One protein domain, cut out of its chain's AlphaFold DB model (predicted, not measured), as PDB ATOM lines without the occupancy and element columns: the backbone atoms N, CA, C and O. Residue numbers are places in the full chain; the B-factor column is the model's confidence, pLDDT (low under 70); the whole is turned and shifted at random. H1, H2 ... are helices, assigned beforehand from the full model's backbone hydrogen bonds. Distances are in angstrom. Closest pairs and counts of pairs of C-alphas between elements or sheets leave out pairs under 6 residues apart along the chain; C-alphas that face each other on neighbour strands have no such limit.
ATOM      1  N   LEU A   2     317.276 315.995 265.160       61.16
ATOM      2  CA  LEU A   2     317.872 316.586 263.970       61.16
ATOM      3  C   LEU A   2     317.355 318.016 263.774       61.16
ATOM      4  O   LEU A   2     316.199 318.226 263.423       61.16
ATOM      5  N   GLY A   3     318.240 318.976 264.054       68.88
ATOM      6  CA  GLY A   3     318.024 320.420 263.944       68.88
ATOM      7  C   GLY A   3     318.254 321.199 265.243       68.88
ATOM      8  O   GLY A   3     318.548 322.386 265.174       68.88
ATOM      9  N   ASN A   4     318.165 320.556 266.415       85.19
ATOM     10  CA  ASN A   4     318.255 321.258 267.706       85.19
ATOM     11  C   ASN A   4     319.085 320.527 268.777       85.19
ATOM     12  O   ASN A   4     318.946 320.791 269.970       85.19
ATOM     13  N   LEU A   5     319.932 319.576 268.367       87.50
ATOM     14  CA  LEU A   5     320.727 318.749 269.280       87.50
ATOM     15  C   LEU A   5     321.542 319.578 270.285       87.50
ATOM     16  O   LEU A   5     321.592 319.224 271.458       87.50
ATOM     17  N   ASP A   6     322.125 320.698 269.855       91.31
ATOM     18  CA  ASP A   6     322.909 321.569 270.736       91.31
ATOM     19  C   ASP A   6     322.084 322.182 271.872       91.31
ATOM     20  O   ASP A   6     322.559 322.225 273.007       91.31
ATOM     21  N   ALA A   7     320.847 322.619 271.612       92.50
ATOM     22  CA  ALA A   7     319.995 323.152 272.674       92.50
ATOM     23  C   ALA A   7     319.655 322.064 273.694       92.50
ATOM     24  O   ALA A   7     319.813 322.279 274.891       92.50
ATOM     25  N   TYR A   8     319.304 320.864 273.225       90.25
ATOM     26  CA  TYR A   8     319.055 319.727 274.108       90.25
ATOM     27  C   TYR A   8     320.283 319.360 274.940       90.25
ATOM     28  O   TYR A   8     320.171 319.110 276.140       90.25
ATOM     29  N   ILE A   9     321.467 319.345 274.331       91.44
ATOM     30  CA  ILE A   9     322.711 319.096 275.058       91.44
ATOM     31  C   ILE A   9     322.905 320.149 276.146       91.44
ATOM     32  O   ILE A   9     323.199 319.783 277.281       91.44
ATOM     33  N   ASN A  10     322.695 321.429 275.840       92.81
ATOM     34  CA  ASN A  10     322.838 322.505 276.818       92.81
ATOM     35  C   ASN A  10     321.846 322.357 277.978       92.81
ATOM     36  O   ASN A  10     322.274 322.366 279.136       92.81
ATOM     37  N   ASP A  11     320.568 322.138 277.671       93.81
ATOM     38  CA  ASP A  11     319.487 322.015 278.651       93.81
ATOM     39  C   ASP A  11     319.698 320.823 279.592       93.81
ATOM     40  O   ASP A  11     319.483 320.923 280.803       93.81
ATOM     41  N   PHE A  12     320.167 319.694 279.054       92.81
ATOM     42  CA  PHE A  12     320.324 318.458 279.817       92.81
ATOM     43  C   PHE A  12     321.731 318.241 280.387       92.81
ATOM     44  O   PHE A  12     321.885 317.432 281.305       92.81
ATOM     45  N   SER A  13     322.750 318.984 279.936       92.12
ATOM     46  CA  SER A  13     324.135 318.870 280.426       92.12
ATOM     47  C   SER A  13     324.283 318.891 281.957       92.12
ATOM     48  O   SER A  13     325.125 318.140 282.464       92.12
ATOM     49  N   PRO A  14     323.482 319.648 282.747       93.25
ATOM     50  CA  PRO A  14     323.623 319.635 284.200       93.25
ATOM     51  C   PRO A  14     323.323 318.266 284.823       93.25
ATOM     52  O   PRO A  14     323.971 317.911 285.808       93.25
ATOM     53  N   LEU A  15     322.402 317.479 284.248       92.50
ATOM     54  CA  LEU A  15     322.054 316.142 284.752       92.50
ATOM     55  C   LEU A  15     323.225 315.167 284.616       92.50
ATOM     56  O   LEU A  15     323.473 314.351 285.502       92.50
ATOM     57  N   PHE A  16     323.991 315.288 283.534       90.75
ATOM     58  CA  PHE A  16     325.085 314.368 283.225       90.75
ATOM     59  C   PHE A  16     326.341 314.591 284.070       90.75
ATOM     60  O   PHE A  16     327.244 313.748 284.040       90.75
ATOM     61  N   LYS A  17     326.374 315.642 284.903       89.12
ATOM     62  CA  LYS A  17     327.363 315.783 285.986       89.12
ATOM     63  C   LYS A  17     327.205 314.692 287.052       89.12
ATOM     64  O   LYS A  17     328.192 314.299 287.672       89.12
ATOM     65  N   ASP A  18     325.991 314.179 287.253       92.06
ATOM     66  CA  ASP A  18     325.721 313.071 288.166       92.06
ATOM     67  C   ASP A  18     325.873 311.728 287.443       92.06
ATOM     68  O   ASP A  18     325.213 311.441 286.439       92.06
ATOM     69  N   LYS A  19     326.750 310.870 287.981       88.75
ATOM     70  CA  LYS A  19     327.131 309.591 287.372       88.75
ATOM     71  C   LYS A  19     325.976 308.604 287.170       88.75
ATOM     72  O   LYS A  19     326.128 307.668 286.390       88.75
ATOM     73  N   ARG A  20     324.834 308.817 287.812       90.69
ATOM     74  CA  ARG A  20     323.667 307.930 287.739       90.69
ATOM     75  C   ARG A  20     322.813 308.138 286.489       90.69
ATOM     76  O   ARG A  20     322.024 307.259 286.165       90.69
ATOM     77  N   PHE A  21     322.965 309.263 285.791       92.31
ATOM     78  CA  PHE A  21     322.182 309.551 284.591       92.31
ATOM     79  C   PHE A  21     322.879 309.059 283.324       92.31
ATOM     80  O   PHE A  21     324.074 309.292 283.121       92.31
ATOM     81  N   PHE A  22     322.089 308.404 282.473       92.44
ATOM     82  CA  PHE A  22     322.465 307.935 281.147       92.44
ATOM     83  C   PHE A  22     321.421 308.406 280.132       92.44
ATOM     84  O   PHE A  22     320.228 308.444 280.426       92.44
ATOM     85  N   ALA A  23     321.881 308.765 278.943       92.31
ATOM     86  CA  ALA A  23     321.070 309.108 277.799       92.31
ATOM     87  C   ALA A  23     320.739 307.843 277.010       92.31
ATOM     88  O   ALA A  23     321.507 306.878 276.970       92.31
ATOM     89  N   MET A  24     319.597 307.882 276.338       90.44
ATOM     90  CA  MET A  24     319.204 306.891 275.353       90.44
ATOM     91  C   MET A  24     318.556 307.636 274.197       90.44
ATOM     92  O   MET A  24     317.535 308.293 274.381       90.44
ATOM     93  N   TYR A  25     319.160 307.555 273.014       91.00
ATOM     94  CA  TYR A  25     318.573 308.112 271.800       91.00
ATOM     95  C   TYR A  25     317.961 306.983 270.987       91.00
ATOM     96  O   TYR A  25     318.593 305.959 270.731       91.00
ATOM     97  N   HIS A  26     316.715 307.175 270.575       86.12
ATOM     98  CA  HIS A  26     316.032 306.281 269.659       86.12
ATOM     99  C   HIS A  26     315.254 307.100 268.636       86.12
ATOM    100  O   HIS A  26     314.836 308.228 268.891       86.12
ATOM    101  N   THR A  27     315.062 306.512 267.462       88.25
ATOM    102  CA  THR A  27     314.151 307.042 266.453       88.25
ATOM    103  C   THR A  27     312.738 307.095 267.031       88.25
ATOM    104  O   THR A  27     312.277 306.126 267.643       88.25
ATOM    105  N   VAL A  28     312.057 308.222 266.840       85.19
ATOM    106  CA  VAL A  28     310.606 308.302 267.019       85.19
ATOM    107  C   VAL A  28     309.981 307.792 265.729       85.19
ATOM    108  O   VAL A  28     310.425 308.177 264.647       85.19
ATOM    109  N   VAL A  29     309.015 306.891 265.854       87.00
ATOM    110  CA  VAL A  29     308.261 306.356 264.719       87.00
ATOM    111  C   VAL A  29     306.857 306.943 264.716       87.00
ATOM    112  O   VAL A  29     306.329 307.281 265.777       87.00
ATOM    113  N   ASP A  30     306.243 307.035 263.544       88.31
ATOM    114  CA  ASP A  30     304.798 307.212 263.458       88.31
ATOM    115  C   ASP A  30     304.136 305.911 263.932       88.31
ATOM    116  O   ASP A  30     304.418 304.846 263.405       88.31
ATOM    117  N   PHE A  31     303.290 305.933 264.961       83.38
ATOM    118  CA  PHE A  31     302.690 304.694 265.479       83.38
ATOM    119  C   PHE A  31     301.599 304.110 264.566       83.38
ATOM    120  O   PHE A  31     301.254 302.927 264.687       83.38
ATOM    121  N   SER A  32     301.076 304.896 263.620       84.69
ATOM    122  CA  SER A  32     300.086 304.419 262.653       84.69
ATOM    123  C   SER A  32     300.691 303.390 261.696       84.69
ATOM    124  O   SER A  32     300.087 302.337 261.468       84.69
ATOM    125  N   ASP A  33     301.922 303.608 261.234       87.62
ATOM    126  CA  ASP A  33     302.585 302.771 260.229       87.62
ATOM    127  C   ASP A  33     304.023 302.358 260.600       87.62
ATOM    128  O   ASP A  33     304.668 301.600 259.884       87.62
ATOM    129  N   LEU A  34     304.526 302.774 261.757       88.31
ATOM    130  CA  LEU A  34     305.869 302.497 262.276       88.31
ATOM    131  C   LEU A  34     307.018 303.030 261.401       88.31
ATOM    132  O   LEU A  34     308.158 302.555 261.547       88.31
ATOM    133  N   SER A  35     306.737 303.982 260.508       89.25
ATOM    134  CA  SER A  35     307.717 304.661 259.659       89.25
ATOM    135  C   SER A  35     308.537 305.697 260.434       89.25
ATOM    136  O   SER A  35     308.169 306.129 261.528       89.25
ATOM    137  N   HIS A  36     309.708 306.047 259.899       89.19
ATOM    138  CA  HIS A  36     310.539 307.158 260.361       89.19
ATOM    139  C   HIS A  36     311.556 307.539 259.282       89.19
ATOM    140  O   HIS A  36     312.077 306.670 258.583       89.19
ATOM    141  N   ASP A  37     311.924 308.817 259.237       88.62
ATOM    142  CA  ASP A  37     312.880 309.342 258.247       88.62
ATOM    143  C   ASP A  37     314.321 309.421 258.777       88.62
ATOM    144  O   ASP A  37     315.252 309.804 258.070       88.62
ATOM    145  N   VAL A  38     314.522 309.070 260.050       90.44
ATOM    146  CA  VAL A  38     315.832 309.122 260.707       90.44
ATOM    147  C   VAL A  38     316.536 307.779 260.575       90.44
ATOM    148  O   VAL A  38     316.070 306.780 261.111       90.44
ATOM    149  N   THR A  39     317.681 307.748 259.908       91.25
ATOM    150  CA  THR A  39     318.497 306.535 259.769       91.25
ATOM    151  C   THR A  39     319.237 306.187 261.063       91.25
ATOM    152  O   THR A  39     319.598 307.064 261.853       91.25
ATOM    153  N   ASP A  40     319.548 304.904 261.253       91.25
ATOM    154  CA  ASP A  40     320.369 304.429 262.374       91.25
ATOM    155  C   ASP A  40     321.740 305.122 262.430       91.25
ATOM    156  O   ASP A  40     322.201 305.513 263.504       91.25
ATOM    157  N   ARG A  41     322.364 305.351 261.267       92.62
ATOM    158  CA  ARG A  41     323.621 306.101 261.151       92.62
ATOM    159  C   ARG A  41     323.496 307.543 261.644       92.62
ATOM    160  O   ARG A  41     324.396 308.024 262.326       92.62
ATOM    161  N   GLN A  42     322.396 308.236 261.337       93.00
ATOM    162  CA  GLN A  42     322.158 309.583 261.869       93.00
ATOM    163  C   GLN A  42     322.049 309.563 263.395       93.00
ATOM    164  O   GLN A  42     322.663 310.404 264.045       93.00
ATOM    165  N   VAL A  43     321.351 308.578 263.970       92.88
ATOM    166  CA  VAL A  43     321.277 308.419 265.432       92.88
ATOM    167  C   VAL A  43     322.664 308.181 266.033       92.88
ATOM    168  O   VAL A  43     323.024 308.850 266.997       92.88
ATOM    169  N   LEU A  44     323.470 307.281 265.458       93.44
ATOM    170  CA  LEU A  44     324.836 307.020 265.932       93.44
ATOM    171  C   LEU A  44     325.716 308.274 265.887       93.44
ATOM    172  O   LEU A  44     326.455 308.532 266.834       93.44
ATOM    173  N   ASN A  45     325.612 309.079 264.829       93.06
ATOM    174  CA  ASN A  45     326.355 310.334 264.727       93.06
ATOM    175  C   ASN A  45     325.958 311.330 265.827       93.06
ATOM    176  O   ASN A  45     326.833 311.966 266.411       93.06
ATOM    177  N   GLU A  46     324.666 311.451 266.143       93.69
ATOM    178  CA  GLU A  46     324.213 312.296 267.254       93.69
ATOM    179  C   GLU A  46     324.682 311.769 268.616       93.69
ATOM    180  O   GLU A  46     325.042 312.564 269.483       93.69
ATOM    181  N   ILE A  47     324.709 310.445 268.808       94.06
ATOM    182  CA  ILE A  47     325.233 309.818 270.030       94.06
ATOM    183  C   ILE A  47     326.716 310.152 270.197       94.06
ATOM    184  O   ILE A  47     327.108 310.620 271.261       94.06
ATOM    185  N   ILE A  48     327.524 309.967 269.150       93.44
ATOM    186  CA  ILE A  48     328.958 310.301 269.167       93.44
ATOM    187  C   ILE A  48     329.156 311.789 269.473       93.44
ATOM    188  O   ILE A  48     329.951 312.142 270.338       93.44
ATOM    189  N   TYR A  49     328.382 312.666 268.831       93.44
ATOM    190  CA  TYR A  49     328.450 314.097 269.110       93.44
ATOM    191  C   TYR A  49     328.110 314.425 270.572       93.44
ATOM    192  O   TYR A  49     328.816 315.195 271.216       93.44
ATOM    193  N   ALA A  50     327.053 313.827 271.127       93.38
ATOM    194  CA  ALA A  50     326.670 314.037 272.520       93.38
ATOM    195  C   ALA A  50     327.712 313.475 273.507       93.38
ATOM    196  O   ALA A  50     327.971 314.100 274.540       93.38
ATOM    197  N   LEU A  51     328.343 312.339 273.188       92.88
ATOM    198  CA  LEU A  51     329.464 311.786 273.957       92.88
ATOM    199  C   LEU A  51     330.620 312.782 274.054       92.88
ATOM    200  O   LEU A  51     331.101 313.048 275.156       92.88
ATOM    201  N   ASP A  52     330.991 313.410 272.936       92.19
ATOM    202  CA  ASP A  52     332.034 314.442 272.900       92.19
ATOM    203  C   ASP A  52     331.662 315.687 273.742       92.19
ATOM    204  O   ASP A  52     332.533 316.462 274.141       92.19
ATOM    205  N   LYS A  53     330.374 315.873 274.066       92.00
ATOM    206  CA  LYS A  53     329.857 316.925 274.965       92.00
ATOM    207  C   LYS A  53     329.686 316.472 276.421       92.00
ATOM    208  O   LYS A  53     329.161 317.228 277.237       92.00
ATOM    209  N   GLY A  54     330.139 315.269 276.772       90.75
ATOM    210  CA  GLY A  54     330.131 314.749 278.142       90.75
ATOM    211  C   GLY A  54     328.858 314.006 278.544       90.75
ATOM    212  O   GLY A  54     328.682 313.692 279.725       90.75
ATOM    213  N   PHE A  55     327.973 313.700 277.590       93.69
ATOM    214  CA  PHE A  55     326.872 312.775 277.843       93.69
ATOM    215  C   PHE A  55     327.423 311.362 278.026       93.69
ATOM    216  O   PHE A  55     328.533 311.033 277.614       93.69
ATOM    217  N   ARG A  56     326.632 310.513 278.676       91.69
ATOM    218  CA  ARG A  56     326.932 309.092 278.863       91.69
ATOM    219  C   ARG A  56     325.709 308.305 278.457       91.69
ATOM    220  O   ARG A  56     324.602 308.721 278.775       91.69
ATOM    221  N   PHE A  57     325.903 307.187 277.786       92.50
ATOM    222  CA  PHE A  57     324.851 306.340 277.249       92.50
ATOM    223  C   PHE A  57     324.918 304.955 277.880       92.50
ATOM    224  O   PHE A  57     325.968 304.500 278.342       92.50
ATOM    225  N   THR A  58     323.774 304.283 277.926       88.81
ATOM    226  CA  THR A  58     323.742 302.862 278.267       88.81
ATOM    227  C   THR A  58     324.527 302.057 277.231       88.81
ATOM    228  O   THR A  58     324.701 302.496 276.093       88.81
ATOM    229  N   SER A  59     325.022 300.878 277.626       86.25
ATOM    230  CA  SER A  59     325.771 300.039 276.693       86.25
ATOM    231  C   SER A  59     324.913 299.684 275.486       86.25
ATOM    232  O   SER A  59     323.823 299.129 275.626       86.25
ATOM    233  N   MET A  60     325.432 299.971 274.298       87.00
ATOM    234  CA  MET A  60     324.791 299.625 273.032       87.00
ATOM    235  C   MET A  60     325.305 298.295 272.471       87.00
ATOM    236  O   MET A  60     324.812 297.819 271.452       87.00
ATOM    237  N   THR A  61     326.260 297.645 273.145       84.50
ATOM    238  CA  THR A  61     326.834 296.360 272.712       84.50
ATOM    239  C   THR A  61     325.801 295.244 272.609       84.50
ATOM    240  O   THR A  61     326.014 294.281 271.879       84.50
ATOM    241  N   ASP A  62     324.663 295.363 273.298       83.56
ATOM    242  CA  ASP A  62     323.564 294.407 273.183       83.56
ATOM    243  C   ASP A  62     323.035 294.327 271.752       83.56
ATOM    244  O   ASP A  62     322.683 293.236 271.308       83.56
ATOM    245  N   TYR A  63     323.081 295.415 270.975       85.94
ATOM    246  CA  TYR A  63     322.760 295.389 269.547       85.94
ATOM    247  C   TYR A  63     323.764 294.576 268.715       85.94
ATOM    248  O   TYR A  63     323.523 294.364 267.536       85.94
ATOM    249  N   LEU A  64     324.870 294.085 269.268       84.19
ATOM    250  CA  LEU A  64     325.768 293.151 268.575       84.19
ATOM    251  C   LEU A  64     325.427 291.685 268.883       84.19
ATOM    252  O   LEU A  64     325.877 290.787 268.175       84.19
ATOM    253  N   SER A  65     324.610 291.427 269.909       81.56
ATOM    254  CA  SER A  65     324.154 290.079 270.247       81.56
ATOM    255  C   SER A  65     323.109 289.569 269.253       81.56
ATOM    256  O   SER A  65     322.221 290.304 268.838       81.56
ATOM    257  N   TYR A 156     321.458 298.728 263.273       89.44
ATOM    258  CA  TYR A 156     322.921 298.699 263.140       89.44
ATOM    259  C   TYR A 156     323.416 297.413 262.455       89.44
ATOM    260  O   TYR A 156     324.202 296.638 263.009       89.44
ATOM    261  N   TYR A 157     322.859 297.107 261.283       85.81
ATOM    262  CA  TYR A 157     323.062 295.817 260.617       85.81
ATOM    263  C   TYR A 157     324.216 295.804 259.623       85.81
ATOM    264  O   TYR A 157     324.761 294.727 259.352       85.81
ATOM    265  N   THR A 158     324.608 296.972 259.118       89.12
ATOM    266  CA  THR A 158     325.777 297.122 258.246       89.12
ATOM    267  C   THR A 158     327.079 297.040 259.049       89.12
ATOM    268  O   THR A 158     327.081 297.209 260.269       89.12
ATOM    269  N   LEU A 159     328.198 296.739 258.380       88.62
ATOM    270  CA  LEU A 159     329.513 296.701 259.033       88.62
ATOM    271  C   LEU A 159     329.907 298.084 259.569       88.62
ATOM    272  O   LEU A 159     330.209 298.195 260.753       88.62
ATOM    273  N   ASP A 160     329.771 299.133 258.756       92.38
ATOM    274  CA  ASP A 160     330.020 300.525 259.153       92.38
ATOM    275  C   ASP A 160     329.271 300.934 260.434       92.38
ATOM    276  O   ASP A 160     329.831 301.571 261.324       92.38
ATOM    277  N   GLU A 161     327.986 300.584 260.555       92.38
ATOM    278  CA  GLU A 161     327.193 300.924 261.743       92.38
ATOM    279  C   GLU A 161     327.648 300.145 262.979       92.38
ATOM    280  O   GLU A 161     327.667 300.697 264.081       92.38
ATOM    281  N   LYS A 162     328.042 298.876 262.811       90.38
ATOM    282  CA  LYS A 162     328.612 298.068 263.899       90.38
ATOM    283  C   LYS A 162     329.943 298.657 264.373       90.38
ATOM    284  O   LYS A 162     330.169 298.717 265.578       90.38
ATOM    285  N   GLU A 163     330.789 299.135 263.463       91.38
ATOM    286  CA  GLU A 163     332.045 299.817 263.804       91.38
ATOM    287  C   GLU A 163     331.801 301.116 264.582       91.38
ATOM    288  O   GLU A 163     332.425 301.347 265.620       91.38
ATOM    289  N   LEU A 164     330.838 301.937 264.153       92.38
ATOM    290  CA  LEU A 164     330.439 303.142 264.890       92.38
ATOM    291  C   LEU A 164     329.905 302.810 266.291       92.38
ATOM    292  O   LEU A 164     330.228 303.504 267.256       92.38
ATOM    293  N   LEU A 165     329.133 301.732 266.433       91.56
ATOM    294  CA  LEU A 165     328.634 301.273 267.729       91.56
ATOM    295  C   LEU A 165     329.764 300.795 268.657       91.56
ATOM    296  O   LEU A 165     329.738 301.052 269.865       91.56
ATOM    297  N   LEU A 166     330.775 300.122 268.103       90.12
ATOM    298  CA  LEU A 166     331.976 299.740 268.847       90.12
ATOM    299  C   LEU A 166     332.766 300.974 269.295       90.12
ATOM    300  O   LEU A 166     333.175 301.028 270.453       90.12
ATOM    301  N   LYS A 167     332.885 302.003 268.447       90.19
ATOM    302  CA  LYS A 167     333.501 303.289 268.812       90.19
ATOM    303  C   LYS A 167     332.771 303.979 269.973       90.19
ATOM    304  O   LYS A 167     333.416 304.455 270.903       90.19
ATOM    305  N   VAL A 168     331.434 303.986 269.959       91.50
ATOM    306  CA  VAL A 168     330.595 304.497 271.068       91.50
ATOM    307  C   VAL A 168     330.883 303.755 272.377       91.50
ATOM    308  O   VAL A 168     330.909 304.359 273.451       91.50
ATOM    309  N   SER A 169     331.105 302.443 272.292       89.75
ATOM    310  CA  SER A 169     331.412 301.603 273.453       89.75
ATOM    311  C   SER A 169     332.834 301.862 273.973       89.75
ATOM    312  O   SER A 169     333.035 302.009 275.180       89.75
ATOM    313  N   GLU A 170     333.813 301.992 273.073       89.06
ATOM    314  CA  GLU A 170     335.214 302.294 273.390       89.06
ATOM    315  C   GLU A 170     335.374 303.656 274.077       89.06
ATOM    316  O   GLU A 170     335.981 303.732 275.145       89.06
ATOM    317  N   GLN A 171     334.755 304.716 273.543       89.12
ATOM    318  CA  GLN A 171     334.811 306.067 274.128       89.12
ATOM    319  C   GLN A 171     334.312 306.122 275.581       89.12
ATOM    320  O   GLN A 171     334.730 306.981 276.354       89.12
ATOM    321  N   GLN A 172     333.428 305.200 275.967       88.44
ATOM    322  CA  GLN A 172     332.851 305.131 277.309       88.44
ATOM    323  C   GLN A 172     333.504 304.074 278.206       88.44
ATOM    324  O   GLN A 172     333.081 303.897 279.351       88.44
ATOM    325  N   GLY A 173     334.504 303.345 277.706       86.69
ATOM    326  CA  GLY A 173     335.127 302.239 278.427       86.69
ATOM    327  C   GLY A 173     334.202 301.034 278.647       86.69
ATOM    328  O   GLY A 173     334.377 300.277 279.603       86.69
ATOM    329  N   GLN A 174     333.184 300.862 277.802       83.31
ATOM    330  CA  GLN A 174     332.167 299.815 277.905       83.31
ATOM    331  C   GLN A 174     332.595 298.566 277.119       83.31
ATOM    332  O   GLN A 174     332.051 298.249 276.069       83.31
ATOM    333  N   TYR A 175     333.582 297.834 277.639       70.75
ATOM    334  CA  TYR A 175     334.189 296.685 276.944       70.75
ATOM    335  C   TYR A 175     333.548 295.328 277.252       70.75
ATOM    336  O   TYR A 175     334.044 294.300 276.795       70.75
TER     337      TYR A 175
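This is residues 2 to 65 and 156 to 175 of the 182 residues of a protein of Eubacterium dolichum CAG:375 (UniProt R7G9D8). Two helices of equal residue count, H2 and H4, lie side by side and run the same way; the shorter H1 is near H2 on the side away from H4, at a steep tilt to it, and the very short H3 packs on H4. A long stretch with no named element, residues 13 to 39, joins H1 to H2; it passes through Ser 32, one of the two residues whose C-alphas are farthest apart. The printed part has 84 residues with four named helices, in the order H1, H2, H3, H4, and no named strand. The class is all helix, though under half of the printed residues, 38 of 84, are in named elements. The whole is compact, with a radius of gyration of the C-alphas of 13.5 A and spans of 37 by 29 by 19 A.

H2 is residues 40 to 52, 18.6 A from first to last C-alpha, and begins with C-alpha 40 at (320.369, 304.429, 262.374). H4 is residues 159 to 171, 18.5 A long by the same measure, and ends with C-alpha 171 at (334.811, 306.067, 274.128). H1 is residues 5 to 12, 10.5 A long, and begins with C-alpha 5 at (320.727, 318.749, 269.280). H3 is residues 61 to 64, 5.3 A long.

H2 and H4 touch, with 9 pairs of C-alphas within 8 A. Their closest C-alphas are those of Arg 41 and Glu 161, 6.3 A apart. They run the same way at a shallow tilt of 19 degrees. H1 and H2 are close but not clearly touching, and their closest C-alphas, those of Ile 9 and Ala 50, are 6.9 A apart. These two run the same way at a steep tilt of 50 degrees. H3 and H4 touch, and their closest C-alphas, those of Thr 61 and Ser 169, are 7.0 A apart. H1 is apart from H3 and from H4, and H2 is apart from H3. In H1, H2 and H4 every O i to N i+4 pair is within hydrogen-bond range, and H3 is too short for such a pair.

The C-alphas farthest apart are those of Ser 32 and Gly 173, 38.5 A. The link from H1 to H2 is long, with 27 residues, and the link from H2 to H3 is short, with 8. The link from H3 to H4 runs across the cut: residues 66 to 155 are not printed, and C-alphas 65 and 156 are 11.2 A apart. The mean pLDDT of the printed part is 89.1, and residues 2 to 3 are under 70.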